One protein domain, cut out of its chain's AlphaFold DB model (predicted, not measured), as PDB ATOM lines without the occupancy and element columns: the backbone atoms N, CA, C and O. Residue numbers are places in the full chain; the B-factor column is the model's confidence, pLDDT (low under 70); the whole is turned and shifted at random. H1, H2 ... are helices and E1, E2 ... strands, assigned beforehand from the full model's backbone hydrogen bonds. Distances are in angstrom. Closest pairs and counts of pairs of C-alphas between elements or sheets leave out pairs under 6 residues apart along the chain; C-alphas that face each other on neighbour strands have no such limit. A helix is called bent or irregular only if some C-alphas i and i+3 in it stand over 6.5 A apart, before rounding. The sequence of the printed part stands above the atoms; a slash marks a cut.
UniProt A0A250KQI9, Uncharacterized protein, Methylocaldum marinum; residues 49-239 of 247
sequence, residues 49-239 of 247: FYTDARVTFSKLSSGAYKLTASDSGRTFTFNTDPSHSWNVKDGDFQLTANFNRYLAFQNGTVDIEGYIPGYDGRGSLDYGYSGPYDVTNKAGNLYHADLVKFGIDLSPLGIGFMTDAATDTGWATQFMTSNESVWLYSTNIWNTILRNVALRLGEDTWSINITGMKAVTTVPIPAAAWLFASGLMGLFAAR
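AT A GLANCE: This is residues 49 to 239 of the 247 residues of an uncharacterized protein of Methylocaldum marinum (UniProt A0A250KQI9). Eight antiparallel strands, E1 to E8, ring a closed barrel, with several strands sharply bent and two short helices, H1 and H2, on its outside. Helix H3 sticks out from the barrel as an arm with residues 226 to 239 and adds to the longest axis. The printed part has 191 residues, with three named helices and eight named strands in the order E1 E2 E3 E4 E5 E6 H1 E7 H2 E8 H3, a mixed class. It is compact, with a radius of gyration of the C-alphas of 18.8 A, yet elongated in outline, spanning 71 by 38 by 28 A.

IN THESE COORDINATES: E1, residues 49 to 59, begins at C-alpha 49 at (-7.696, 20.792, -18.267). E2 is residues 65 to 81, 35.2 A long; E3, residues 84 to 99, 36.4 A; E4, residues 105 to 115, 31.4 A; E5, residues 140 to 154, 34.4 A. E6 is residues 157 to 163, E7 residues 181 to 185 and E8 residues 206 to 218, 31.1 A. H1 is residues 171 to 175 and H2 residues 189 to 199, 15.6 A. H3, residues 223 to 239, is 24.7 A long and ends at C-alpha 239 at (24.445, 27.991, -3.793).

HOW THE PARTS SIT: E1 to E6 form a meander, each strand the antiparallel neighbour of the one before. Across neighbours, N 56 and O 68 of E1 and E2 are 2.8 A apart, N 69 and O 95 of E2 and E3 2.9 A, N 94 and O 111 of E3 and E4 2.9 A, and N 112 and O 143 of E4 and E5 2.8 A, within hydrogen-bond range. E5 bends by 84 degrees at residue 148; its pairing is staggered, with E4 over residues 140 to 147 and with E6 over 147 to 154, where N 151 and O 160 are 2.8 A apart. Also within hydrogen-bond range are N 161 and O 182 of the neighbours E6 and E7, 2.8 A apart, N 183 and O 216 of the neighbours E7 and E8, 2.8 A, and N 55 and O 210 of E1 and E8, 2.9 A, the neighbour pair with which the barrel is closed. H1 is on the barrel, outside it, at a height over the sheet of 7.6 A; its closest C-alphas to E5 are Trp 171 and Leu 142, 4.7 A. H2 is on it too, outside, at a height of 7.4 A; the C-alphas of Ile 189 and Ile 210 of E8, their closest, are 7.2 A apart. H3 is not on the barrel, and H2 and H3 are apart. Every O i to N i+4 pair is within hydrogen-bond range in H2 and H3; H1 has 0 of 1, but 2 of 2 O i to N i+3 pairs.

THE WHOLE: The C-alphas of Gly 202 and Arg 239, the two farthest apart, are 72.1 A apart. Without residues 226 to 239 the body spans 54 by 29 by 29 A. The printed part has no cut. The link from E4 to E5, residues 116 to 139, is long. The mean pLDDT of the printed part is 84.3; residues 120 to 134, 220 to 226 and 228 to 229 are under 70.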
ATOM      1  N   PHE A  49      -6.385  20.323 -18.685       94.06
ATOM      2  CA  PHE A  49      -7.696  20.792 -18.267       94.06
ATOM      3  C   PHE A  49      -8.541  19.605 -17.830       94.06
ATOM      4  O   PHE A  49      -8.723  18.660 -18.596       94.06
ATOM      5  N   TYR A  50      -9.123  19.694 -16.639       94.44
ATOM      6  CA  TYR A  50     -10.015  18.693 -16.077       94.44
ATOM      7  C   TYR A  50     -11.389  19.283 -15.765       94.44
ATOM      8  O   TYR A  50     -11.520  20.197 -14.945       94.44
ATOM      9  N   THR A  51     -12.426  18.705 -16.369       94.31
ATOM     10  CA  THR A  51     -13.815  19.131 -16.173       94.31
ATOM     11  C   THR A  51     -14.784  17.954 -16.111       94.31
ATOM     12  O   THR A  51     -14.510  16.850 -16.589       94.31
ATOM     13  N   ASP A  52     -15.953  18.196 -15.521       93.56
ATOM     14  CA  ASP A  52     -17.133  17.393 -15.811       93.56
ATOM     15  C   ASP A  52     -17.605  17.655 -17.245       93.56
ATOM     16  O   ASP A  52     -17.353  18.711 -17.816       93.56
ATOM     17  N   ALA A  53     -18.301  16.687 -17.828       93.25
ATOM     18  CA  ALA A  53     -18.944  16.827 -19.120       93.25
ATOM     19  C   ALA A  53     -20.295  16.104 -19.132       93.25
ATOM     20  O   ALA A  53     -20.511  15.069 -18.490       93.25
ATOM     21  N   ARG A  54     -21.230  16.637 -19.915       94.50
ATOM     22  CA  ARG A  54     -22.401  15.911 -20.396       94.50
ATOM     23  C   ARG A  54     -22.085  15.391 -21.786       94.50
ATOM     24  O   ARG A  54     -21.820  16.177 -22.688       94.50
ATOM     25  N   VAL A  55     -22.156  14.077 -21.968       93.69
ATOM     26  CA  VAL A  55     -21.928  13.449 -23.272       93.69
ATOM     27  C   VAL A  55     -23.262  13.115 -23.919       93.69
ATOM     28  O   VAL A  55     -24.125  12.499 -23.296       93.69
ATOM     29  N   THR A  56     -23.420  13.499 -25.178       94.69
ATOM     30  CA  THR A  56     -24.505  13.061 -26.045       94.69
ATOM     31  C   THR A  56     -23.927  12.200 -27.154       94.69
ATOM     32  O   THR A  56     -23.006  12.621 -27.847       94.69
ATOM     33  N   PHE A  57     -24.469  11.002 -27.348       93.62
ATOM     34  CA  PHE A  57     -24.143  10.173 -28.505       93.62
ATOM     35  C   PHE A  57     -25.400   9.958 -29.336       93.62
ATOM     36  O   PHE A  57     -26.444   9.592 -28.796       93.62
ATOM     37  N   SER A  58     -25.316  10.233 -30.634       93.75
ATOM     38  CA  SER A  58     -26.482  10.271 -31.513       93.75
ATOM     39  C   SER A  58     -26.226   9.612 -32.861       93.75
ATOM     40  O   SER A  58     -25.117   9.682 -33.387       93.75
ATOM     41  N   LYS A  59     -27.275   9.006 -33.421       94.19
ATOM     42  CA  LYS A  59     -27.356   8.583 -34.821       94.19
ATOM     43  C   LYS A  59     -28.147   9.632 -35.602       94.19
ATOM     44  O   LYS A  59     -29.248  10.010 -35.200       94.19
ATOM     45  N   LEU A  60     -27.566  10.109 -36.694       94.94
ATOM     46  CA  LEU A  60     -28.136  11.100 -37.602       94.94
ATOM     47  C   LEU A  60     -28.945  10.407 -38.705       94.94
ATOM     48  O   LEU A  60     -28.713   9.237 -39.003       94.94
ATOM     49  N   SER A  61     -29.833  11.144 -39.376       92.44
ATOM     50  CA  SER A  61     -30.694  10.607 -40.446       92.44
ATOM     51  C   SER A  61     -29.918  10.057 -41.647       92.44
ATOM     52  O   SER A  61     -30.413   9.202 -42.372       92.44
ATOM     53  N   SER A  62     -28.674  10.498 -41.846       91.62
ATOM     54  CA  SER A  62     -27.745   9.943 -42.839       91.62
ATOM     55  C   SER A  62     -27.172   8.569 -42.455       91.62
ATOM     56  O   SER A  62     -26.388   7.988 -43.206       91.62
ATOM     57  N   GLY A  63     -27.496   8.067 -41.261       91.69
ATOM     58  CA  GLY A  63     -26.883   6.901 -40.635       91.69
ATOM     59  C   GLY A  63     -25.528   7.183 -39.980       91.69
ATOM     60  O   GLY A  63     -24.988   6.286 -39.341       91.69
ATOM     61  N   ALA A  64     -24.972   8.391 -40.125       94.31
ATOM     62  CA  ALA A  64     -23.755   8.819 -39.435       94.31
ATOM     63  C   ALA A  64     -23.977   8.935 -37.918       94.31
ATOM     64  O   ALA A  64     -25.114   9.057 -37.463       94.31
ATOM     65  N   TYR A  65     -22.896   8.947 -37.141       93.62
ATOM     66  CA  TYR A  65     -22.966   9.133 -35.693       93.62
ATOM     67  C   TYR A  65     -22.219  10.387 -35.266       93.62
ATOM     68  O   TYR A  65     -21.214  10.769 -35.862       93.62
ATOM     69  N   LYS A  66     -22.707  11.015 -34.201       96.69
ATOM     70  CA  LYS A  66     -22.091  12.191 -33.599       96.69
ATOM     71  C   LYS A  66     -22.008  12.014 -32.095       96.69
ATOM     72  O   LYS A  66     -23.023  11.753 -31.442       96.69
ATOM     73  N   LEU A  67     -20.803  12.187 -31.565       95.75
ATOM     74  CA  LEU A  67     -20.542  12.334 -30.145       95.75
ATOM     75  C   LEU A  67     -20.316  13.813 -29.849       95.75
ATOM     76  O   LEU A  67     -19.480  14.447 -30.485       95.75
ATOM     77  N   THR A  68     -21.043  14.361 -28.885       97.19
ATOM     78  CA  THR A  68     -20.746  15.674 -28.318       97.19
ATOM     79  C   THR A  68     -20.494  15.532 -26.833       97.19
ATOM     80  O   THR A  68     -21.182  14.766 -26.164       97.19
ATOM     81  N   ALA A  69     -19.529  16.264 -26.300       96.38
ATOM     82  CA  ALA A  69     -19.325  16.397 -24.867       96.38
ATOM     83  C   ALA A  69     -19.282  17.881 -24.538       96.38
ATOM     84  O   ALA A  69     -18.613  18.627 -25.242       96.38
ATOM     85  N   SER A  70     -20.010  18.323 -23.519       96.94
ATOM     86  CA  SER A  70     -19.958  19.727 -23.131       96.94
ATOM     87  C   SER A  70     -20.217  19.964 -21.655       96.94
ATOM     88  O   SER A  70     -20.933  19.200 -21.002       96.94
ATOM     89  N   ASP A  71     -19.651  21.048 -21.145       95.75
ATOM     90  CA  ASP A  71     -20.024  21.674 -19.880       95.75
ATOM     91  C   ASP A  71     -19.872  23.184 -20.044       95.75
ATOM     92  O   ASP A  71     -18.989  23.618 -20.776       95.75
ATOM     93  N   SER A  72     -20.753  23.978 -19.440       95.44
ATOM     94  CA  SER A  72     -20.770  25.423 -19.690       95.44
ATOM     95  C   SER A  72     -21.054  26.243 -18.439       95.44
ATOM     96  O   SER A  72     -21.875  25.846 -17.602       95.44
ATOM     97  N   GLY A  73     -20.420  27.408 -18.334       91.44
ATOM     98  CA  GLY A  73     -20.529  28.340 -17.216       91.44
ATOM     99  C   GLY A  73     -20.017  27.759 -15.898       91.44
ATOM    100  O   GLY A  73     -20.482  28.145 -14.823       91.44
ATOM    101  N   ARG A  74     -19.115  26.774 -15.959       92.12
ATOM    102  CA  ARG A  74     -18.637  26.027 -14.789       92.12
ATOM    103  C   ARG A  74     -17.213  26.408 -14.426       92.12
ATOM    104  O   ARG A  74     -16.493  27.030 -15.192       92.12
ATOM    105  N   THR A  75     -16.812  26.068 -13.202       93.12
ATOM    106  CA  THR A  75     -15.392  26.109 -12.843       93.12
ATOM    107  C   THR A  75     -14.766  24.767 -13.198       93.12
ATOM    108  O   THR A  75     -15.212  23.754 -12.659       93.12
ATOM    109  N   PHE A  76     -13.736  24.763 -14.043       93.25
ATOM    110  CA  PHE A  76     -12.898  23.585 -14.277       93.25
ATOM    111  C   PHE A  76     -11.495  23.768 -13.700       93.25
ATOM    112  O   PHE A  76     -11.119  24.856 -13.263       93.25
ATOM    113  N   THR A  77     -10.745  22.675 -13.620       94.50
ATOM    114  CA  THR A  77      -9.382  22.674 -13.080       94.50
ATOM    115  C   THR A  77      -8.392  22.753 -14.231       94.50
ATOM    116  O   THR A  77      -8.549  22.043 -15.218       94.50
ATOM    117  N   PHE A  78      -7.380  23.600 -14.099       92.88
ATOM    118  CA  PHE A  78      -6.196  23.598 -14.949       92.88
ATOM    119  C   PHE A  78      -4.995  23.196 -14.097       92.88
ATOM    120  O   PHE A  78      -4.719  23.864 -13.100       92.88
ATOM    121  N   ASN A  79      -4.295  22.125 -14.456       90.38
ATOM    122  CA  ASN A  79      -3.078  21.687 -13.775       90.38
ATOM    123  C   ASN A  79      -1.868  21.989 -14.656       90.38
ATOM    124  O   ASN A  79      -1.883  21.656 -15.836       90.38
ATOM    125  N   THR A  80      -0.791  22.547 -14.102       85.69
ATOM    126  CA  THR A  80       0.506  22.589 -14.816       85.69
ATOM    127  C   THR A  80       1.363  21.372 -14.524       85.69
ATOM    128  O   THR A  80       2.236  21.028 -15.312       85.69
ATOM    129  N   ASP A  81       1.128  20.739 -13.378       85.19
ATOM    130  CA  ASP A  81       1.777  19.525 -12.906       85.19
ATOM    131  C   ASP A  81       0.907  18.892 -11.793       85.19
ATOM    132  O   ASP A  81      -0.068  19.514 -11.357       85.19
ATOM    133  N   PRO A  82       1.240  17.691 -11.277       84.50
ATOM    134  CA  PRO A  82       0.433  17.017 -10.254       84.50
ATOM    135  C   PRO A  82       0.274  17.762  -8.916       84.50
ATOM    136  O   PRO A  82      -0.498  17.320  -8.068       84.50
ATOM    137  N   SER A  83       1.044  18.824  -8.671       85.00
ATOM    138  CA  SER A  83       1.069  19.585  -7.414       85.00
ATOM    139  C   SER A  83       0.513  21.005  -7.550       85.00
ATOM    140  O   SER A  83       0.160  21.603  -6.531       85.00
ATOM    141  N   HIS A  84       0.408  21.546  -8.766       86.06
ATOM    142  CA  HIS A  84      -0.030  22.921  -9.003       86.06
ATOM    143  C   HIS A  84      -1.255  22.976  -9.904       86.06
ATOM    144  O   HIS A  84      -1.246  22.486 -11.036       86.06
ATOM    145  N   SER A  85      -2.305  23.625  -9.397       90.69
ATOM    146  CA  SER A  85      -3.544  23.795 -10.138       90.69
ATOM    147  C   SER A  85      -4.234  25.122  -9.867       90.69
ATOM    148  O   SER A  85      -4.109  25.735  -8.798       90.69
ATOM    149  N   TRP A  86      -5.010  25.536 -10.857       92.25
ATOM    150  CA  TRP A  86      -5.777  26.762 -10.861       92.25
ATOM    151  C   TRP A  86      -7.218  26.473 -11.249       92.25
ATOM    152  O   TRP A  86      -7.534  25.513 -11.950       92.25
ATOM    153  N   ASN A  87      -8.104  27.337 -10.772       93.25
ATOM    154  CA  ASN A  87      -9.491  27.323 -11.191       93.25
ATOM    155  C   ASN A  87      -9.610  28.101 -12.491       93.25
ATOM    156  O   ASN A  87      -9.240  29.271 -12.524       93.25
ATOM    157  N   VAL A  88     -10.213  27.500 -13.501       93.38
ATOM    158  CA  VAL A  88     -10.722  28.252 -14.638       93.38
ATOM    159  C   VAL A  88     -12.164  28.637 -14.358       93.38
ATOM    160  O   VAL A  88     -12.977  27.795 -13.993       93.38
ATOM    161  N   LYS A  89     -12.464  29.923 -14.448       93.56
ATOM    162  CA  LYS A  89     -13.754  30.560 -14.212       93.56
ATOM    163  C   LYS A  89     -14.431  30.887 -15.532       93.56
ATOM    164  O   LYS A  89     -13.755  31.065 -16.542       93.56
ATOM    165  N   ASP A  90     -15.763  30.950 -15.477       93.19
ATOM    166  CA  ASP A  90     -16.642  31.069 -16.646       93.19
ATOM    167  C   ASP A  90     -16.217  30.098 -17.749       93.19
ATOM    168  O   ASP A  90     -16.005  30.466 -18.896       93.19
ATOM    169  N   GLY A  91     -15.982  28.861 -17.315       94.19
ATOM    170  CA  GLY A  91     -15.392  27.820 -18.113       94.19
ATOM    171  C   GLY A  91     -16.424  27.122 -18.984       94.19
ATOM    172  O   GLY A  91     -17.406  26.580 -18.459       94.19
ATOM    173  N   ASP A  92     -16.139  27.080 -20.280       96.00
ATOM    174  CA  ASP A  92     -16.901  26.348 -21.282       96.00
ATOM    175  C   ASP A  92     -16.003  25.283 -21.926       96.00
ATOM    176  O   ASP A  92     -14.909  25.568 -22.397       96.00
ATOM    177  N   PHE A  93     -16.458  24.031 -21.917       97.00
ATOM    178  CA  PHE A  93     -15.828  22.904 -22.594       97.00
ATOM    179  C   PHE A  93     -16.784  22.380 -23.657       97.00
ATOM    180  O   PHE A  93     -17.949  22.088 -23.365       97.00
ATOM    181  N   GLN A  94     -16.285  22.190 -24.872       97.88
ATOM    182  CA  GLN A  94     -17.037  21.591 -25.959       97.88
ATOM    183  C   GLN A  94     -16.153  20.654 -26.777       97.88
ATOM    184  O   GLN A  94     -15.117  21.034 -27.296       97.88
ATOM    185  N   LEU A  95     -16.604  19.421 -26.967       98.00
ATOM    186  CA  LEU A  95     -16.013  18.461 -27.887       98.00
ATOM    187  C   LEU A  95     -17.086  17.962 -28.841       98.00
ATOM    188  O   LEU A  95     -18.206  17.647 -28.432       98.00
ATOM    189  N   THR A  96     -16.739  17.848 -30.117       98.25
ATOM    190  CA  THR A  96     -17.559  17.194 -31.136       98.25
ATOM    191  C   THR A  96     -16.713  16.188 -31.896       98.25
ATOM    192  O   THR A  96     -15.671  16.544 -32.419       98.25
ATOM    193  N   ALA A  97     -17.187  14.953 -32.025       97.69
ATOM    194  CA  ALA A  97     -16.572  13.923 -32.851       97.69
ATOM    195  C   ALA A  97     -17.611  13.301 -33.787       97.69
ATOM    196  O   ALA A  97     -18.684  12.865 -33.357       97.69
ATOM    197  N   ASN A  98     -17.283  13.255 -35.074       97.62
ATOM    198  CA  ASN A  98     -18.143  12.737 -36.124       97.62
ATOM    199  C   ASN A  98     -17.629  11.381 -36.609       97.62
ATOM    200  O   ASN A  98     -16.437  11.183 -36.851       97.62
ATOM    201  N   PHE A  99     -18.561  10.457 -36.799       94.56
ATOM    202  CA  PHE A  99     -18.302   9.110 -37.280       94.56
ATOM    203  C   PHE A  99     -19.212   8.822 -38.469       94.56
ATOM    204  O   PHE A  99     -20.360   9.269 -38.526       94.56
ATOM    205  N   ASN A 100     -18.725   8.043 -39.426       94.12
ATOM    206  CA  ASN A 100     -19.560   7.596 -40.533       94.12
ATOM    207  C   ASN A 100     -20.544   6.496 -40.083       94.12
ATOM    208  O   ASN A 100     -20.554   6.067 -38.929       94.12
ATOM    209  N   ARG A 101     -21.357   5.987 -41.017       92.06
ATOM    210  CA  ARG A 101     -22.351   4.932 -40.744       92.06
ATOM    211  C   ARG A 101     -21.786   3.601 -40.231       92.06
ATOM    212  O   ARG A 101     -22.548   2.764 -39.762       92.06
ATOM    213  N   TYR A 102     -20.473   3.405 -40.327       89.50
ATOM    214  CA  TYR A 102     -19.754   2.223 -39.848       89.50
ATOM    215  C   TYR A 102     -19.021   2.478 -38.526       89.50
ATOM    216  O   TYR A 102     -18.155   1.691 -38.159       89.50
ATOM    217  N   LEU A 103     -19.330   3.583 -37.830       86.19
ATOM    218  CA  LEU A 103     -18.636   4.028 -36.615       86.19
ATOM    219  C   LEU A 103     -17.138   4.309 -36.826       86.19
ATOM    220  O   LEU A 103     -16.385   4.392 -35.859       86.19
ATOM    221  N   ALA A 104     -16.692   4.503 -38.072       89.31
ATOM    222  CA  ALA A 104     -15.329   4.953 -38.322       89.31
ATOM    223  C   ALA A 104     -15.251   6.464 -38.090       89.31
ATOM    224  O   ALA A 104     -16.027   7.227 -38.676       89.31
ATOM    225  N   PHE A 105     -14.311   6.881 -37.244       94.12
ATOM    226  CA  PHE A 105     -14.032   8.288 -36.975       94.12
ATOM    227  C   PHE A 105     -13.705   9.032 -38.276       94.12
ATOM    228  O   PHE A 105     -13.065   8.472 -39.168       94.12
ATOM    229  N   GLN A 106     -14.211  10.255 -38.417       96.94
ATOM    230  CA  GLN A 106     -14.011  11.091 -39.603       96.94
ATOM    231  C   GLN A 106     -13.237  12.357 -39.257       96.94
ATOM    232  O   GLN A 106     -12.227  12.642 -39.888       96.94
ATOM    233  N   ASN A 107     -13.727  13.112 -38.275       97.50
ATOM    234  CA  ASN A 107     -13.133  14.353 -37.791       97.50
ATOM    235  C   ASN A 107     -13.802  14.764 -36.476       97.50
ATOM    236  O   ASN A 107     -14.801  14.172 -36.046       97.50
ATOM    237  N   GLY A 108     -13.279  15.809 -35.860       97.69
ATOM    238  CA  GLY A 108     -13.891  16.436 -34.708       97.69
ATOM    239  C   GLY A 108     -13.117  17.663 -34.272       97.69
ATOM    240  O   GLY A 108     -12.089  17.976 -34.859       97.69
ATOM    241  N   THR A 109     -13.609  18.319 -33.232       97.81
ATOM    242  CA  THR A 109     -12.949  19.456 -32.596       97.81
ATOM    243  C   THR A 109     -13.097  19.371 -31.085       97.81
ATOM    244  O   THR A 109     -14.046  18.760 -30.573       97.81
ATOM    245  N   VAL A 110     -12.167  20.000 -30.376       97.56
ATOM    246  CA  VAL A 110     -12.284  20.339 -28.957       97.56
ATOM    247  C   VAL A 110     -12.067  21.838 -28.794       97.56
ATOM    248  O   VAL A 110     -11.230  22.418 -29.478       97.56
ATOM    249  N   ASP A 111     -12.837  22.448 -27.904       96.62
ATOM    250  CA  ASP A 111     -12.785  23.860 -27.569       96.62
ATOM    251  C   ASP A 111     -12.932  24.035 -26.051       96.62
ATOM    252  O   ASP A 111     -13.729  23.341 -25.404       96.62
ATOM    253  N   ILE A 112     -12.107  24.909 -25.485       95.75
ATOM    254  CA  ILE A 112     -12.039  25.232 -24.066       95.75
ATOM    255  C   ILE A 112     -11.909  26.746 -23.941       95.75
ATOM    256  O   ILE A 112     -10.893  27.327 -24.326       95.75
ATOM    257  N   GLU A 113     -12.894  27.374 -23.313       94.62
ATOM    258  CA  GLU A 113     -12.906  28.805 -23.028       94.62
ATOM    259  C   GLU A 113     -12.988  29.066 -21.523       94.62
ATOM    260  O   GLU A 113     -13.452  28.228 -20.747       94.62
ATOM    261  N   GLY A 114     -12.514  30.234 -21.098       93.25
ATOM    262  CA  GLY A 114     -12.616  30.700 -19.717       93.25
ATOM    263  C   GLY A 114     -11.469  31.625 -19.327       93.25
ATOM    264  O   GLY A 114     -10.748  32.144 -20.180       93.25
ATOM    265  N   TYR A 115     -11.303  31.858 -18.027       90.50
ATOM    266  CA  TYR A 115     -10.176  32.621 -17.477       90.50
ATOM    267  C   TYR A 115      -9.666  32.019 -16.167       90.50
ATOM    268  O   TYR A 115     -10.419  31.413 -15.420       90.50
ATOM    269  N   ILE A 116      -8.386  32.175 -15.866       90.56
ATOM    270  CA  ILE A 116      -7.637  31.545 -14.786       90.56
ATOM    271  C   ILE A 116      -7.172  32.630 -13.790       90.56
ATOM    272  O   ILE A 116      -6.088  33.201 -13.947       90.56
ATOM    273  N   PRO A 117      -7.964  32.966 -12.750       86.56
ATOM    274  CA  PRO A 117      -7.630  34.046 -11.828       86.56
ATOM    275  C   PRO A 117      -6.382  33.722 -11.011       86.56
ATOM    276  O   PRO A 117      -6.252  32.629 -10.457       86.56
ATOM    277  N   GLY A 118      -5.495  34.708 -10.867       79.69
ATOM    278  CA  GLY A 118      -4.289  34.561 -10.049       79.69
ATOM    279  C   GLY A 118      -3.238  33.620 -10.634       79.69
ATOM    280  O   GLY A 118      -2.262  33.316  -9.951       79.69
ATOM    281  N   TYR A 119      -3.424  33.163 -11.874       78.69
ATOM    282  CA  TYR A 119      -2.362  32.541 -12.644       78.69
ATOM    283  C   TYR A 119      -1.353  33.626 -13.032       78.69
ATOM    284  O   TYR A 119      -1.672  34.547 -13.777       78.69
ATOM    285  N   ASP A 120      -0.145  33.560 -12.482       66.38
ATOM    286  CA  ASP A 120       0.923  34.536 -12.715       66.38
ATOM    287  C   ASP A 120       1.752  34.229 -13.973       66.38
ATOM    288  O   ASP A 120       2.644  35.007 -14.334       66.38
ATOM    289  N   GLY A 121       1.471  33.098 -14.632       57.62
ATOM    290  CA  GLY A 121       2.276  32.563 -15.720       57.62
ATOM    291  C   GLY A 121       2.291  33.492 -16.926       57.62
ATOM    292  O   GLY A 121       1.405  33.475 -17.779       57.62
ATOM    293  N   ARG A 122       3.350  34.305 -16.977       47.56
ATOM    294  CA  ARG A 122       3.754  35.129 -18.115       47.56
ATOM    295  C   ARG A 122       3.625  34.332 -19.414       47.56
ATOM    296  O   ARG A 122       4.307  33.330 -19.590       47.56
ATOM    297  N   GLY A 123       2.797  34.856 -20.312       47.06
ATOM    298  CA  GLY A 123       2.525  34.330 -21.643       47.06
ATOM    299  C   GLY A 123       1.586  35.285 -22.369       47.06
ATOM    300  O   GLY A 123       0.383  35.061 -22.417       47.06
ATOM    301  N   SER A 124       2.124  36.398 -22.875       42.09
ATOM    302  CA  SER A 124       1.440  37.183 -23.907       42.09
ATOM    303  C   SER A 124       1.585  36.401 -25.206       42.09
ATOM    304  O   SER A 124       2.674  36.385 -25.777       42.09
ATOM    305  N   LEU A 125       0.528  35.728 -25.658       45.47
ATOM    306  CA  LEU A 125       0.505  35.168 -27.006       45.47
ATOM    307  C   LEU A 125       0.255  36.301 -28.003       45.47
ATOM    308  O   LEU A 125      -0.822  36.890 -28.032       45.47
ATOM    309  N   ASP A 126       1.281  36.598 -28.797       42.03
ATOM    310  CA  ASP A 126       1.206  37.425 -29.997       42.03
ATOM    311  C   ASP A 126       1.066  36.466 -31.192       42.03
ATOM    312  O   ASP A 126       2.053  35.976 -31.735       42.03
ATOM    313  N   TYR A 127      -0.171  36.093 -31.530       40.97
ATOM    314  CA  TYR A 127      -0.471  35.242 -32.688       40.97
ATOM    315  C   TYR A 127      -1.468  35.951 -33.600       40.97
ATOM    316  O   TYR A 127      -2.658  35.657 -33.585       40.97
ATOM    317  N   GLY A 128      -0.980  36.928 -34.371       45.31
ATOM    318  CA  GLY A 128      -1.616  37.441 -35.598       45.31
ATOM    319  C   GLY A 128      -3.003  38.094 -35.485       45.31
ATOM    320  O   GLY A 128      -3.465  38.684 -36.458       45.31
ATOM    321  N   TYR A 129      -3.652  38.031 -34.326       47.09
ATOM    322  CA  TYR A 129      -4.873  38.734 -33.968       47.09
ATOM    323  C   TYR A 129      -4.500  39.797 -32.943       47.09
ATOM    324  O   TYR A 129      -4.005  39.495 -31.861       47.09
ATOM    325  N   SER A 130      -4.682  41.062 -33.311       40.81
ATOM    326  CA  SER A 130      -4.230  42.223 -32.547       40.81
ATOM    327  C   SER A 130      -4.977  42.363 -31.211       40.81
ATOM    328  O   SER A 130      -5.982  43.071 -31.130       40.81
ATOM    329  N   GLY A 131      -4.496  41.696 -30.162       49.53
ATOM    330  CA  GLY A 131      -4.933  41.907 -28.784       49.53
ATOM    331  C   GLY A 131      -4.294  40.915 -27.801       49.53
ATOM    332  O   GLY A 131      -4.281  39.722 -28.086       49.53
ATOM    333  N   PRO A 132      -3.781  41.361 -26.638       49.88
ATOM    334  CA  PRO A 132      -3.278  40.453 -25.611       49.88
ATOM    335  C   PRO A 132      -4.426  39.605 -25.043       49.88
ATOM    336  O   PRO A 132      -5.401  40.143 -24.512       49.88
ATOM    337  N   TYR A 133      -4.307  38.280 -25.135       61.28
ATOM    338  CA  TYR A 133      -5.206  37.345 -24.457       61.28
ATOM    339  C   TYR A 133      -4.889  37.342 -22.958       61.28
ATOM    340  O   TYR A 133      -4.042  36.591 -22.481       61.28
ATOM    341  N   ASP A 134      -5.545  38.227 -22.210       69.50
ATOM    342  CA  ASP A 134      -5.499  38.214 -20.751       69.50
ATOM    343  C   ASP A 134      -6.398  37.098 -20.211       69.50
ATOM    344  O   ASP A 134      -7.560  37.322 -19.862       69.50
ATOM    345  N   VAL A 135      -5.833  35.893 -20.115       80.50
ATOM    346  CA  VAL A 135      -6.512  34.746 -19.507       80.50
ATOM    347  C   VAL A 135      -6.747  34.921 -18.013       80.50
ATOM    348  O   VAL A 135      -7.342  34.039 -17.427       80.50
ATOM    349  N   THR A 136      -6.297  35.993 -17.354       78.94
ATOM    350  CA  THR A 136      -6.458  36.153 -15.896       78.94
ATOM    351  C   THR A 136      -7.702  36.940 -15.507       78.94
ATOM    352  O   THR A 136      -8.257  36.701 -14.434       78.94
ATOM    353  N   ASN A 137      -8.155  37.851 -16.373       76.50
ATOM    354  CA  ASN A 137      -9.240  38.785 -16.056       76.50
ATOM    355  C   ASN A 137     -10.430  38.706 -17.015       76.50
ATOM    356  O   ASN A 137     -11.477  39.287 -16.725       76.50
ATOM    357  N   LYS A 138     -10.290  38.029 -18.160       79.25
ATOM    358  CA  LYS A 138     -11.349  37.944 -19.165       79.25
ATOM    359  C   LYS A 138     -11.439  36.538 -19.741       79.25
ATOM    360  O   LYS A 138     -10.422  35.957 -20.101       79.25
ATOM    361  N   ALA A 139     -12.667  36.035 -19.870       80.88
ATOM    362  CA  ALA A 139     -12.926  34.798 -20.591       80.88
ATOM    363  C   ALA A 139     -12.377  34.894 -22.025       80.88
ATOM    364  O   ALA A 139     -12.670  35.852 -22.753       80.88
ATOM    365  N   GLY A 140     -11.552  33.923 -22.402       84.69
ATOM    366  CA  GLY A 140     -10.967  33.806 -23.730       84.69
ATOM    367  C   GLY A 140     -10.777  32.348 -24.128       84.69
ATOM    368  O   GLY A 140     -10.982  31.447 -23.318       84.69
ATOM    369  N   ASN A 141     -10.372  32.133 -25.378       90.50
ATOM    370  CA  ASN A 141     -10.045  30.805 -25.886       90.50
ATOM    371  C   ASN A 141      -8.760  30.299 -25.210       90.50
ATOM    372  O   ASN A 141      -7.658  30.811 -25.443       90.50
ATOM    373  N   LEU A 142      -8.921  29.307 -24.337       91.50
ATOM    374  CA  LEU A 142      -7.824  28.667 -23.630       91.50
ATOM    375  C   LEU A 142      -7.210  27.555 -24.464       91.50
ATOM    376  O   LEU A 142      -5.990  27.405 -24.430       91.50
ATOM    377  N   TYR A 143      -8.017  26.802 -25.207       93.12
ATOM    378  CA  TYR A 143      -7.524  25.752 -26.083       93.12
ATOM    379  C   TYR A 143      -8.550  25.382 -27.152       93.12
ATOM    380  O   TYR A 143      -9.704  25.113 -26.840       93.12
ATOM    381  N   HIS A 144      -8.099  25.286 -28.395       94.88
ATOM    382  CA  HIS A 144      -8.876  24.778 -29.515       94.88
ATOM    383  C   HIS A 144      -8.008  23.852 -30.359       94.88
ATOM    384  O   HIS A 144      -6.847  24.177 -30.598       94.88
ATOM    385  N   ALA A 145      -8.570  22.741 -30.833       95.12
ATOM    386  CA  ALA A 145      -7.845  21.778 -31.656       95.12
ATOM    387  C   ALA A 145      -8.757  20.925 -32.547       95.12
ATOM    388  O   ALA A 145      -9.857  20.533 -32.129       95.12
ATOM    389  N   ASP A 146      -8.253  20.543 -33.726       96.81
ATOM    390  CA  ASP A 146      -8.871  19.505 -34.549       96.81
ATOM    391  C   ASP A 146      -8.515  18.109 -34.023       96.81
ATOM    392  O   ASP A 146      -7.380  17.802 -33.652       96.81
ATOM    393  N   LEU A 147      -9.506  17.219 -34.027       96.50
ATOM    394  CA  LEU A 147      -9.346  15.820 -33.655       96.50
ATOM    395  C   LEU A 147      -9.023  14.997 -34.902       96.50
ATOM    396  O   LEU A 147      -9.836  14.891 -35.825       96.50
ATOM    397  N   VAL A 148      -7.862  14.346 -34.903       95.69
ATOM    398  CA  VAL A 148      -7.341  13.609 -36.069       95.69
ATOM    399  C   VAL A 148      -7.328  12.101 -35.890       95.69
ATOM    400  O   VAL A 148      -7.197  11.351 -36.861       95.69
ATOM    401  N   LYS A 149      -7.504  11.613 -34.662       94.62
ATOM    402  CA  LYS A 149      -7.585  10.176 -34.399       94.62
ATOM    403  C   LYS A 149      -8.487   9.871 -33.223       94.62
ATOM    404  O   LYS A 149      -8.633  10.688 -32.326       94.62
ATOM    405  N   PHE A 150      -9.049   8.668 -33.230       92.19
ATOM    406  CA  PHE A 150      -9.901   8.126 -32.181       92.19
ATOM    407  C   PHE A 150      -9.299   6.830 -31.627       92.19
ATOM    408  O   PHE A 150      -8.727   6.025 -32.375       92.19
ATOM    409  N   GLY A 151      -9.446   6.634 -30.321       88.81
ATOM    410  CA  GLY A 151      -9.025   5.447 -29.592       88.81
ATOM    411  C   GLY A 151      -9.969   5.123 -28.440       88.81
ATOM    412  O   GLY A 151     -10.757   5.958 -27.996       88.81
ATOM    413  N   ILE A 152      -9.893   3.885 -27.964       85.38
ATOM    414  CA  ILE A 152     -10.657   3.401 -26.813       85.38
ATOM    415  C   ILE A 152      -9.663   2.774 -25.843       85.38
ATOM    416  O   ILE A 152      -8.831   1.963 -26.250       85.38
ATOM    417  N   ASP A 153      -9.780   3.142 -24.574       81.25
ATOM    418  CA  ASP A 153      -9.108   2.484 -23.462       81.25
ATOM    419  C   ASP A 153     -10.138   1.650 -22.694       81.25
ATOM    420  O   ASP A 153     -11.278   2.073 -22.480       81.25
ATOM    421  N   LEU A 154      -9.762   0.426 -22.334       80.75
ATOM    422  CA  LEU A 154     -10.626  -0.508 -21.615       80.75
ATOM    423  C   LEU A 154     -10.284  -0.569 -20.121       80.75
ATOM    424  O   LEU A 154     -11.045  -1.162 -19.357       80.75
ATOM    425  N   SER A 155      -9.161   0.022 -19.695       77.94
ATOM    426  CA  SER A 155      -8.698  -0.025 -18.309       77.94
ATOM    427  C   SER A 155      -7.792   1.175 -17.958       77.94
ATOM    428  O   SER A 155      -6.568   1.024 -17.948       77.94
ATOM    429  N   PRO A 156      -8.362   2.328 -17.554       75.88
ATOM    430  CA  PRO A 156      -9.781   2.567 -17.288       75.88
ATOM    431  C   PRO A 156     -10.611   2.711 -18.567       75.88
ATOM    432  O   PRO A 156     -10.102   3.026 -19.636       75.88
ATOM    433  N   LEU A 157     -11.923   2.508 -18.439       82.75
ATOM    434  CA  LEU A 157     -12.847   2.648 -19.555       82.75
ATOM    435  C   LEU A 157     -12.947   4.115 -20.004       82.75
ATOM    436  O   LEU A 157     -13.512   4.955 -19.296       82.75
ATOM    437  N   GLY A 158     -12.429   4.411 -21.191       87.31
ATOM    438  CA  GLY A 158     -12.372   5.761 -21.735       87.31
ATOM    439  C   GLY A 158     -12.376   5.780 -23.258       87.31
ATOM    440  O   GLY A 158     -12.007   4.813 -23.919       87.31
ATOM    441  N   ILE A 159     -12.805   6.904 -23.817       89.88
ATOM    442  CA  ILE A 159     -12.656   7.212 -25.237       89.88
ATOM    443  C   ILE A 159     -11.687   8.379 -25.376       89.88
ATOM    444  O   ILE A 159     -11.799   9.371 -24.658       89.88
ATOM    445  N   GLY A 160     -10.726   8.226 -26.274       92.44
ATOM    446  CA  GLY A 160      -9.631   9.161 -26.473       92.44
ATOM    447  C   GLY A 160      -9.611   9.693 -27.892       92.44
ATOM    448  O   GLY A 160      -9.961   8.985 -28.841       92.44
ATOM    449  N   PHE A 161      -9.160  10.928 -28.035       94.94
ATOM    450  CA  PHE A 161      -8.915  11.557 -29.320       94.94
ATOM    451  C   PHE A 161      -7.508  12.130 -29.348       94.94
ATOM    452  O   PHE A 161      -7.060  12.660 -28.339       94.94
ATOM    453  N   MET A 162      -6.824  12.016 -30.485       94.62
ATOM    454  CA  MET A 162      -5.567  12.728 -30.726       94.62
ATOM    455  C   MET A 162      -5.872  14.079 -31.360       94.62
ATOM    456  O   MET A 162      -6.688  14.124 -32.288       94.62
ATOM    457  N   THR A 163      -5.196  15.129 -30.910       94.75
ATOM    458  CA  THR A 163      -5.248  16.452 -31.544       94.75
ATOM    459  C   THR A 163      -4.127  16.631 -32.566       94.75
ATOM    460  O   THR A 163      -3.124  15.907 -32.534       94.75
ATOM    461  N   ASP A 164      -4.301  17.561 -33.500       91.12
ATOM    462  CA  ASP A 164      -3.262  17.944 -34.456       91.12
ATOM    463  C   ASP A 164      -2.628  19.271 -34.064       91.12
ATOM    464  O   ASP A 164      -3.180  20.332 -34.345       91.12
ATOM    465  N   ALA A 165      -1.412  19.206 -33.516       90.25
ATOM    466  CA  ALA A 165      -0.679  20.383 -33.061       90.25
ATOM    467  C   ALA A 165      -0.476  21.456 -34.149       90.25
ATOM    468  O   ALA A 165      -0.195  22.604 -33.816       90.25
ATOM    469  N   ALA A 166      -0.608  21.118 -35.441       89.62
ATOM    470  CA  ALA A 166      -0.565  22.094 -36.530       89.62
ATOM    471  C   ALA A 166      -1.827  22.975 -36.629       89.62
ATOM    472  O   ALA A 166      -1.782  24.039 -37.247       89.62
ATOM    473  N   THR A 167      -2.942  22.525 -36.051       90.25
ATOM    474  CA  THR A 167      -4.251  23.204 -36.044       90.25
ATOM    475  C   THR A 167      -4.584  23.847 -34.702       90.25
ATOM    476  O   THR A 167      -5.533  24.627 -34.611       90.25
ATOM    477  N   ASP A 168      -3.807  23.533 -33.666       90.75
ATOM    478  CA  ASP A 168      -4.101  23.953 -32.306       90.75
ATOM    479  C   ASP A 168      -3.950  25.473 -32.145       90.75
ATOM    480  O   ASP A 168      -2.987  26.095 -32.603       90.75
ATOM    481  N   THR A 169      -4.917  26.091 -31.467       90.94
ATOM    482  CA  THR A 169      -4.933  27.527 -31.153       90.94
ATOM    483  C   THR A 169      -5.389  27.770 -29.709       90.94
ATOM    484  O   THR A 169      -5.735  26.842 -28.978       90.94
ATOM    485  N   GLY A 170      -5.343  29.026 -29.262       88.69
ATOM    486  CA  GLY A 170      -5.680  29.406 -27.889       88.69
ATOM    487  C   GLY A 170      -4.460  29.497 -26.974       88.69
ATOM    488  O   GLY A 170      -3.324  29.220 -27.368       88.69
ATOM    489  N   TRP A 171      -4.689  29.940 -25.741       87.38
ATOM    490  CA  TRP A 171      -3.609  30.276 -24.812       87.38
ATOM    491  C   TRP A 171      -2.686  29.099 -24.455       87.38
ATOM    492  O   TRP A 171      -1.471  29.270 -24.342       87.38
ATOM    493  N   ALA A 172      -3.235  27.899 -24.284       87.94
ATOM    494  CA  ALA A 172      -2.483  26.739 -23.819       87.94
ATOM    495  C   ALA A 172      -1.475  26.221 -24.861       87.94
ATOM    496  O   ALA A 172      -0.526  25.530 -24.498       87.94
ATOM    497  N   THR A 173      -1.606  26.617 -26.133       86.56
ATOM    498  CA  THR A 173      -0.693  26.205 -27.214       86.56
ATOM    499  C   THR A 173       0.757  26.618 -26.998       86.56
ATOM    500  O   THR A 173       1.667  25.960 -27.492       86.56
ATOM    501  N   GLN A 174       1.012  27.652 -26.191       83.00
ATOM    502  CA  GLN A 174       2.377  28.053 -25.830       83.00
ATOM    503  C   GLN A 174       3.152  26.958 -25.082       83.00
ATOM    504  O   GLN A 174       4.381  26.976 -25.051       83.00
ATOM    505  N   PHE A 175       2.436  26.029 -24.448       81.69
ATOM    506  CA  PHE A 175       3.037  24.908 -23.746       81.69
ATOM    507  C   PHE A 175       3.179  23.691 -24.653       81.69
ATOM    508  O   PHE A 175       3.550  22.654 -24.132       81.69
ATOM    509  N   MET A 176       2.891  23.786 -25.959       83.06
ATOM    510  CA  MET A 176       2.861  22.640 -26.862       83.06
ATOM    511  C   MET A 176       4.122  22.419 -27.683       83.06
ATOM    512  O   MET A 176       4.743  23.348 -28.193       83.06
ATOM    513  N   THR A 177       4.461  21.141 -27.863       79.69
ATOM    514  CA  THR A 177       5.558  20.677 -28.728       79.69
ATOM    515  C   THR A 177       5.206  19.504 -29.642       79.69
ATOM    516  O   THR A 177       6.014  19.145 -30.496       79.69
ATOM    517  N   SER A 178       4.049  18.868 -29.452       88.50
ATOM    518  CA  SER A 178       3.612  17.682 -30.198       88.50
ATOM    519  C   SER A 178       2.091  17.534 -30.157       88.50
ATOM    520  O   SER A 178       1.424  18.287 -29.454       88.50
ATOM    521  N   ASN A 179       1.565  16.561 -30.905       90.56
ATOM    522  CA  ASN A 179       0.160  16.153 -30.841       90.56
ATOM    523  C   ASN A 179      -0.232  15.697 -29.439       90.56
ATOM    524  O   ASN A 179       0.555  15.016 -28.779       90.56
ATOM    525  N   GLU A 180      -1.480  15.977 -29.075       90.88
ATOM    526  CA  GLU A 180      -2.009  15.760 -27.734       90.88
ATOM    527  C   GLU A 180      -3.187  14.815 -27.688       90.88
ATOM    528  O   GLU A 180      -3.501  14.125 -28.663       90.88
ATOM    529  N   SER A 181      -3.805  14.741 -26.511       93.38
ATOM    530  CA  SER A 181      -4.958  13.908 -26.278       93.38
ATOM    531  C   SER A 181      -6.088  14.617 -25.542       93.38
ATOM    532  O   SER A 181      -5.878  15.436 -24.648       93.38
ATOM    533  N   VAL A 182      -7.311  14.231 -25.901       94.81
ATOM    534  CA  VAL A 182      -8.517  14.504 -25.120       94.81
ATOM    535  C   VAL A 182      -9.156  13.178 -24.762       94.81
ATOM    536  O   VAL A 182      -9.466  12.379 -25.647       94.81
ATOM    537  N   TRP A 183      -9.394  12.950 -23.477       94.25
ATOM    538  CA  TRP A 183      -9.991  11.721 -22.974       94.25
ATOM    539  C   TRP A 183     -11.299  12.002 -22.248       94.25
ATOM    540  O   TRP A 183     -11.342  12.787 -21.303       94.25
ATOM    541  N   LEU A 184     -12.363  11.310 -22.658       92.38
ATOM    542  CA  LEU A 184     -13.635  11.251 -21.944       92.38
ATOM    543  C   LEU A 184     -13.748   9.890 -21.262       92.38
ATOM    544  O   LEU A 184     -13.733   8.853 -21.928       92.38
ATOM    545  N   TYR A 185     -13.908   9.868 -19.944       90.12
ATOM    546  CA  TYR A 185     -13.987   8.616 -19.193       90.12
ATOM    547  C   TYR A 185     -15.043   8.658 -18.098       90.12
ATOM    548  O   TYR A 185     -15.411   9.696 -17.544       90.12
ATOM    549  N   SER A 186     -15.570   7.471 -17.832       86.19
ATOM    550  CA  SER A 186     -16.526   7.172 -16.777       86.19
ATOM    551  C   SER A 186     -16.572   5.661 -16.625       86.19
ATOM    552  O   SER A 186     -16.361   4.924 -17.587       86.19
ATOM    553  N   THR A 187     -16.939   5.184 -15.441       77.94
ATOM    554  CA  THR A 187     -17.146   3.754 -15.188       77.94
ATOM    555  C   THR A 187     -18.206   3.124 -16.100       77.94
ATOM    556  O   THR A 187     -18.182   1.913 -16.301       77.94
ATOM    557  N   ASN A 188     -19.109   3.920 -16.692       78.19
ATOM    558  CA  ASN A 188     -20.291   3.414 -17.399       78.19
ATOM    559  C   ASN A 188     -20.422   3.848 -18.871       78.19
ATOM    560  O   ASN A 188     -21.405   3.462 -19.513       78.19
ATOM    561  N   ILE A 189     -19.490   4.638 -19.425       80.31
ATOM    562  CA  ILE A 189     -19.683   5.244 -20.758       80.31
ATOM    563  C   ILE A 189     -19.887   4.190 -21.848       80.31
ATOM    564  O   ILE A 189     -20.881   4.225 -22.573       80.31
ATOM    565  N   TRP A 190     -18.993   3.209 -21.925       74.06
ATOM    566  CA  TRP A 190     -19.007   2.211 -22.993       74.06
ATOM    567  C   TRP A 190     -20.195   1.262 -22.892       74.06
ATOM    568  O   TRP A 190     -20.877   1.022 -23.885       74.06
ATOM    569  N   ASN A 191     -20.506   0.804 -21.675       77.94
ATOM    570  CA  ASN A 191     -21.685  -0.022 -21.418       77.94
ATOM    571  C   ASN A 191     -22.965   0.697 -21.855       77.94
ATOM    572  O   ASN A 191     -23.871   0.073 -22.401       77.94
ATOM    573  N   THR A 192     -23.032   2.016 -21.660       83.44
ATOM    574  CA  THR A 192     -24.188   2.821 -22.065       83.44
ATOM    575  C   THR A 192     -24.244   3.008 -23.582       83.44
ATOM    576  O   THR A 192     -25.305   2.799 -24.171       83.44
ATOM    577  N   ILE A 193     -23.124   3.351 -24.227       81.62
ATOM    578  CA  ILE A 193     -23.062   3.563 -25.682       81.62
ATOM    579  C   ILE A 193     -23.353   2.261 -26.432       81.62
ATOM    580  O   ILE A 193     -24.300   2.216 -27.216       81.62
ATOM    581  N   LEU A 194     -22.608   1.186 -26.157       78.06
ATOM    582  CA  LEU A 194     -22.761  -0.084 -26.872       78.06
ATOM    583  C   LEU A 194     -24.154  -0.683 -26.711       78.06
ATOM    584  O   LEU A 194     -24.750  -1.133 -27.690       78.06
ATOM    585  N   ARG A 195     -24.699  -0.660 -25.489       83.25
ATOM    586  CA  ARG A 195     -26.049  -1.166 -25.231       83.25
ATOM    587  C   ARG A 195     -27.085  -0.421 -26.065       83.25
ATOM    588  O   ARG A 195     -27.979  -1.052 -26.615       83.25
ATOM    589  N   ASN A 196     -26.980   0.902 -26.179       83.44
ATOM    590  CA  ASN A 196     -27.940   1.679 -26.961       83.44
ATOM    591  C   ASN A 196     -27.752   1.504 -28.467       83.44
ATOM    592  O   ASN A 196     -28.752   1.387 -29.166       83.44
ATOM    593  N   VAL A 197     -26.510   1.400 -28.952       78.38
ATOM    594  CA  VAL A 197     -26.250   1.050 -30.355       78.38
ATOM    595  C   VAL A 197     -26.919  -0.281 -30.690       78.38
ATOM    596  O   VAL A 197     -27.668  -0.340 -31.656       78.38
ATOM    597  N   ALA A 198     -26.726  -1.312 -29.863       81.62
ATOM    598  CA  ALA A 198     -27.299  -2.638 -30.086       81.62
ATOM    599  C   ALA A 198     -28.838  -2.656 -30.018       81.62
ATOM    600  O   ALA A 198     -29.482  -3.288 -30.851       81.62
ATOM    601  N   LEU A 199     -29.436  -1.953 -29.050       87.31
ATOM    602  CA  LEU A 199     -30.893  -1.927 -28.865       87.31
ATOM    603  C   LEU A 199     -31.630  -1.106 -29.931       87.31
ATOM    604  O   LEU A 199     -32.811  -1.349 -30.162       87.31
ATOM    605  N   ARG A 200     -30.957  -0.141 -30.568       87.12
ATOM    606  CA  ARG A 200     -31.573   0.845 -31.471       87.12
ATOM    607  C   ARG A 200     -31.038   0.766 -32.902       87.12
ATOM    608  O   ARG A 200     -31.105   1.747 -33.641       87.12
ATOM    609  N   LEU A 201     -30.500  -0.386 -33.315       79.88
ATOM    610  CA  LEU A 201     -29.923  -0.567 -34.658       79.88
ATOM    611  C   LEU A 201     -30.909  -0.204 -35.783       79.88
ATOM    612  O   LEU A 201     -30.496   0.376 -36.787       79.88
ATOM    613  N   GLY A 202     -32.197  -0.515 -35.592       82.81
ATOM    614  CA  GLY A 202     -33.266  -0.268 -36.564       82.81
ATOM    615  C   GLY A 202     -33.880   1.135 -36.534       82.81
ATOM    616  O   GLY A 202     -34.704   1.433 -37.390       82.81
ATOM    617  N   GLU A 203     -33.512   1.993 -35.579       89.75
ATOM    618  CA  GLU A 203     -34.003   3.375 -35.531       89.75
ATOM    619  C   GLU A 203     -33.189   4.252 -36.492       89.75
ATOM    620  O   GLU A 203     -31.955   4.187 -36.502       89.75
ATOM    621  N   ASP A 204     -33.851   5.099 -37.283       88.62
ATOM    622  CA  ASP A 204     -33.172   6.014 -38.214       88.62
ATOM    623  C   ASP A 204     -32.380   7.100 -37.478       88.62
ATOM    624  O   ASP A 204     -31.266   7.441 -37.873       88.62
ATOM    625  N   THR A 205     -32.926   7.602 -36.367       91.06
ATOM    626  CA  THR A 205     -32.296   8.624 -35.528       91.06
ATOM    627  C   THR A 205     -32.543   8.349 -34.059       91.06
ATOM    628  O   THR A 205     -33.675   8.068 -33.668       91.06
ATOM    629  N   TRP A 206     -31.518   8.523 -33.233       93.94
ATOM    630  CA  TRP A 206     -31.652   8.454 -31.781       93.94
ATOM    631  C   TRP A 206     -30.547   9.241 -31.092       93.94
ATOM    632  O   TRP A 206     -29.526   9.562 -31.698       93.94
ATOM    633  N   SER A 207     -30.751   9.550 -29.814       92.25
ATOM    634  CA  SER A 207     -29.773  10.240 -28.981       92.25
ATOM    635  C   SER A 207     -29.836   9.741 -27.541       92.25
ATOM    636  O   SER A 207     -30.918   9.453 -27.023       92.25
ATOM    637  N   ILE A 208     -28.675   9.628 -26.900       91.25
ATOM    638  CA  ILE A 208     -28.542   9.281 -25.484       91.25
ATOM    639  C   ILE A 208     -27.713  10.333 -24.766       91.25
ATOM    640  O   ILE A 208     -26.683  10.763 -25.277       91.25
ATOM    641  N   ASN A 209     -28.151  10.705 -23.564       90.12
ATOM    642  CA  ASN A 209     -27.437  11.617 -22.681       90.12
ATOM    643  C   ASN A 209     -26.771  10.826 -21.554       90.12
ATOM    644  O   ASN A 209     -27.426  10.040 -20.870       90.12
ATOM    645  N   ILE A 210     -25.484  11.069 -21.341       87.12
ATOM    646  CA  ILE A 210     -24.663  10.460 -20.297       87.12
ATOM    647  C   ILE A 210     -24.138  11.595 -19.418       87.12
ATOM    648  O   ILE A 210     -23.545  12.558 -19.905       87.12
ATOM    649  N   THR A 211     -24.396  11.503 -18.116       86.00
ATOM    650  CA  THR A 211     -23.968  12.497 -17.119       86.00
ATOM    651  C   THR A 211     -22.897  11.906 -16.206       86.00
ATOM    652  O   THR A 211     -22.757  10.686 -16.131       86.00
ATOM    653  N   GLY A 212     -22.125  12.766 -15.534       82.25
ATOM    654  CA  GLY A 212     -21.008  12.333 -14.685       82.25
ATOM    655  C   GLY A 212     -19.799  11.835 -15.482       82.25
ATOM    656  O   GLY A 212     -19.065  10.968 -15.009       82.25
ATOM    657  N   MET A 213     -19.628  12.332 -16.709       87.50
ATOM    658  CA  MET A 213     -18.427  12.091 -17.501       87.50
ATOM    659  C   MET A 213     -17.332  13.044 -17.054       87.50
ATOM    660  O   MET A 213     -17.615  14.201 -16.759       87.50
ATOM    661  N   LYS A 214     -16.091  12.567 -17.052       89.75
ATOM    662  CA  LYS A 214     -14.916  13.408 -16.848       89.75
ATOM    663  C   LYS A 214     -14.182  13.579 -18.167       89.75
ATOM    664  O   LYS A 214     -14.029  12.605 -18.905       89.75
ATOM    665  N   ALA A 215     -13.755  14.804 -18.446       87.25
ATOM    666  CA  ALA A 215     -12.913  15.149 -19.577       87.25
ATOM    667  C   ALA A 215     -11.538  15.583 -19.067       87.25
ATOM    668  O   ALA A 215     -11.462  16.360 -18.112       87.25
ATOM    669  N   VAL A 216     -10.477  15.062 -19.683       88.81
ATOM    670  CA  VAL A 216      -9.110  15.555 -19.496       88.81
ATOM    671  C   VAL A 216      -8.514  15.875 -20.861       88.81
ATOM    672  O   VAL A 216      -8.495  15.003 -21.730       88.81
ATOM    673  N   THR A 217      -8.031  17.101 -21.030       85.94
ATOM    674  CA  THR A 217      -7.340  17.573 -22.238       85.94
ATOM    675  C   THR A 217      -5.922  17.952 -21.875       85.94
ATOM    676  O   THR A 217      -5.748  18.723 -20.937       85.94
ATOM    677  N   THR A 218      -4.930  17.437 -22.592       86.62
ATOM    678  CA  THR A 218      -3.520  17.634 -22.229       86.62
ATOM    679  C   THR A 218      -2.788  18.504 -23.212       86.62
ATOM    680  O   THR A 218      -3.207  18.648 -24.357       86.62
ATOM    681  N   VAL A 219      -1.700  19.103 -22.741       74.12
ATOM    682  CA  VAL A 219      -0.710  19.721 -23.605       74.12
ATOM    683  C   VAL A 219       0.696  19.303 -23.165       74.12
ATOM    684  O   VAL A 219       0.939  19.199 -21.968       74.12
ATOM    685  N   PRO A 220       1.632  18.986 -24.072       63.78
ATOM    686  CA  PRO A 220       2.896  18.367 -23.724       63.78
ATOM    687  C   PRO A 220       3.913  19.445 -23.382       63.78
ATOM    688  O   PRO A 220       4.390  20.148 -24.268       63.78
ATOM    689  N   ILE A 221       4.335  19.527 -22.124       56.91
ATOM    690  CA  ILE A 221       5.417  20.447 -21.749       56.91
ATOM    691  C   ILE A 221       6.684  20.137 -22.571       56.91
ATOM    692  O   ILE A 221       7.133  18.983 -22.575       56.91
ATOM    693  N   PRO A 222       7.338  21.149 -23.187       57.84
ATOM    694  CA  PRO A 222       8.630  20.959 -23.822       57.84
ATOM    695  C   PRO A 222       9.592  20.278 -22.852       57.84
ATOM    696  O   PRO A 222       9.785  20.754 -21.733       57.84
ATOM    697  N   ALA A 223      10.276  19.213 -23.279       60.94
ATOM    698  CA  ALA A 223      11.291  18.550 -22.448       60.94
ATOM    699  C   ALA A 223      12.327  19.547 -21.878       60.94
ATOM    700  O   ALA A 223      12.842  19.378 -20.773       60.94
ATOM    701  N   ALA A 224      12.573  20.642 -22.606       59.22
ATOM    702  CA  ALA A 224      13.407  21.753 -22.172       59.22
ATOM    703  C   ALA A 224      12.914  22.443 -20.887       59.22
ATOM    704  O   ALA A 224      13.750  22.842 -20.086       59.22
ATOM    705  N   ALA A 225      11.607  22.566 -20.638       59.16
ATOM    706  CA  ALA A 225      11.091  23.193 -19.419       59.16
ATOM    707  C   ALA A 225      11.362  22.330 -18.176       59.16
ATOM    708  O   ALA A 225      11.758  22.861 -17.138       59.16
ATOM    709  N   TRP A 226      11.285  20.999 -18.299       61.47
ATOM    710  CA  TRP A 226      11.716  20.077 -17.241       61.47
ATOM    711  C   TRP A 226      13.226  20.157 -16.984       61.47
ATOM    712  O   TRP A 226      13.670  20.164 -15.832       61.47
ATOM    713  N   LEU A 227      14.029  20.278 -18.044       70.19
ATOM    714  CA  LEU A 227      15.477  20.489 -17.928       70.19
ATOM    715  C   LEU A 227      15.815  21.849 -17.304       70.19
ATOM    716  O   LEU A 227      16.732  21.947 -16.491       70.19
ATOM    717  N   PHE A 228      15.055  22.893 -17.627       67.12
ATOM    718  CA  PHE A 228      15.270  24.229 -17.086       67.12
ATOM    719  C   PHE A 228      14.889  24.295 -15.604       67.12
ATOM    720  O   PHE A 228      15.667  24.798 -14.793       67.12
ATOM    721  N   ALA A 229      13.746  23.714 -15.224       62.56
ATOM    722  CA  ALA A 229      13.310  23.621 -13.833       62.56
ATOM    723  C   ALA A 229      14.284  22.788 -12.980       62.56
ATOM    724  O   ALA A 229      14.689  23.218 -11.897       62.56
ATOM    725  N   SER A 230      14.729  21.631 -13.481       70.12
ATOM    726  CA  SER A 230      15.719  20.798 -12.780       70.12
ATOM    727  C   SER A 230      17.097  21.467 -12.696       70.12
ATOM    728  O   SER A 230      17.736  21.420 -11.642       70.12
ATOM    729  N   GLY A 231      17.524  22.176 -13.745       76.00
ATOM    730  CA  GLY A 231      18.753  22.972 -13.749       76.00
ATOM    731  C   GLY A 231      18.728  24.122 -12.736       76.00
ATOM    732  O   GLY A 231      19.685  24.303 -11.979       76.00
ATOM    733  N   LEU A 232      17.615  24.859 -12.655       75.62
ATOM    734  CA  LEU A 232      17.410  25.925 -11.667       75.62
ATOM    735  C   LEU A 232      17.440  25.388 -10.234       75.62
ATOM    736  O   LEU A 232      18.140  25.949  -9.389       75.62
ATOM    737  N   MET A 233      16.747  24.280  -9.956       72.19
ATOM    738  CA  MET A 233      16.809  23.642  -8.636       72.19
ATOM    739  C   MET A 233      18.233  23.189  -8.282       72.19
ATOM    740  O   MET A 233      18.675  23.390  -7.147       72.19
ATOM    741  N   GLY A 234      18.985  22.660  -9.252       74.19
ATOM    742  CA  GLY A 234      20.397  22.315  -9.084       74.19
ATOM    743  C   GLY A 234      21.271  23.520  -8.710       74.19
ATOM    744  O   GLY A 234      22.091  23.430  -7.794       74.19
ATOM    745  N   LEU A 235      21.050  24.676  -9.343       79.75
ATOM    746  CA  LEU A 235      21.756  25.930  -9.043       79.75
ATOM    747  C   LEU A 235      21.439  26.469  -7.638       79.75
ATOM    748  O   LEU A 235      22.348  26.908  -6.925       79.75
ATOM    749  N   PHE A 236      20.182  26.395  -7.193       77.06
ATOM    750  CA  PHE A 236      19.811  26.797  -5.830       77.06
ATOM    751  C   PHE A 236      20.367  25.850  -4.759       77.06
ATOM    752  O   PHE A 236      20.775  26.312  -3.689       77.06
ATOM    753  N   ALA A 237      20.442  24.547  -5.044       71.56
ATOM    754  CA  ALA A 237      21.087  23.576  -4.164       71.56
ATOM    755  C   ALA A 237      22.610  23.794  -4.090       71.56
ATOM    756  O   ALA A 237      23.189  23.745  -3.002       71.56
ATOM    757  N   ALA A 238      23.255  24.117  -5.217       76.25
ATOM    758  CA  ALA A 238      24.687  24.412  -5.272       76.25
ATOM    759  C   ALA A 238      25.059  25.689  -4.494       76.25
ATOM    760  O   ALA A 238      26.077  25.712  -3.804       76.25
ATOM    761  N   ARG A 239      24.205  26.722  -4.508       70.94
ATOM    762  CA  ARG A 239      24.445  27.991  -3.793       70.94
ATOM    763  C   ARG A 239      24.498  27.847  -2.264       70.94
ATOM    764  O   ARG A 239      25.060  28.712  -1.598       70.94
TER     765      ARG A 239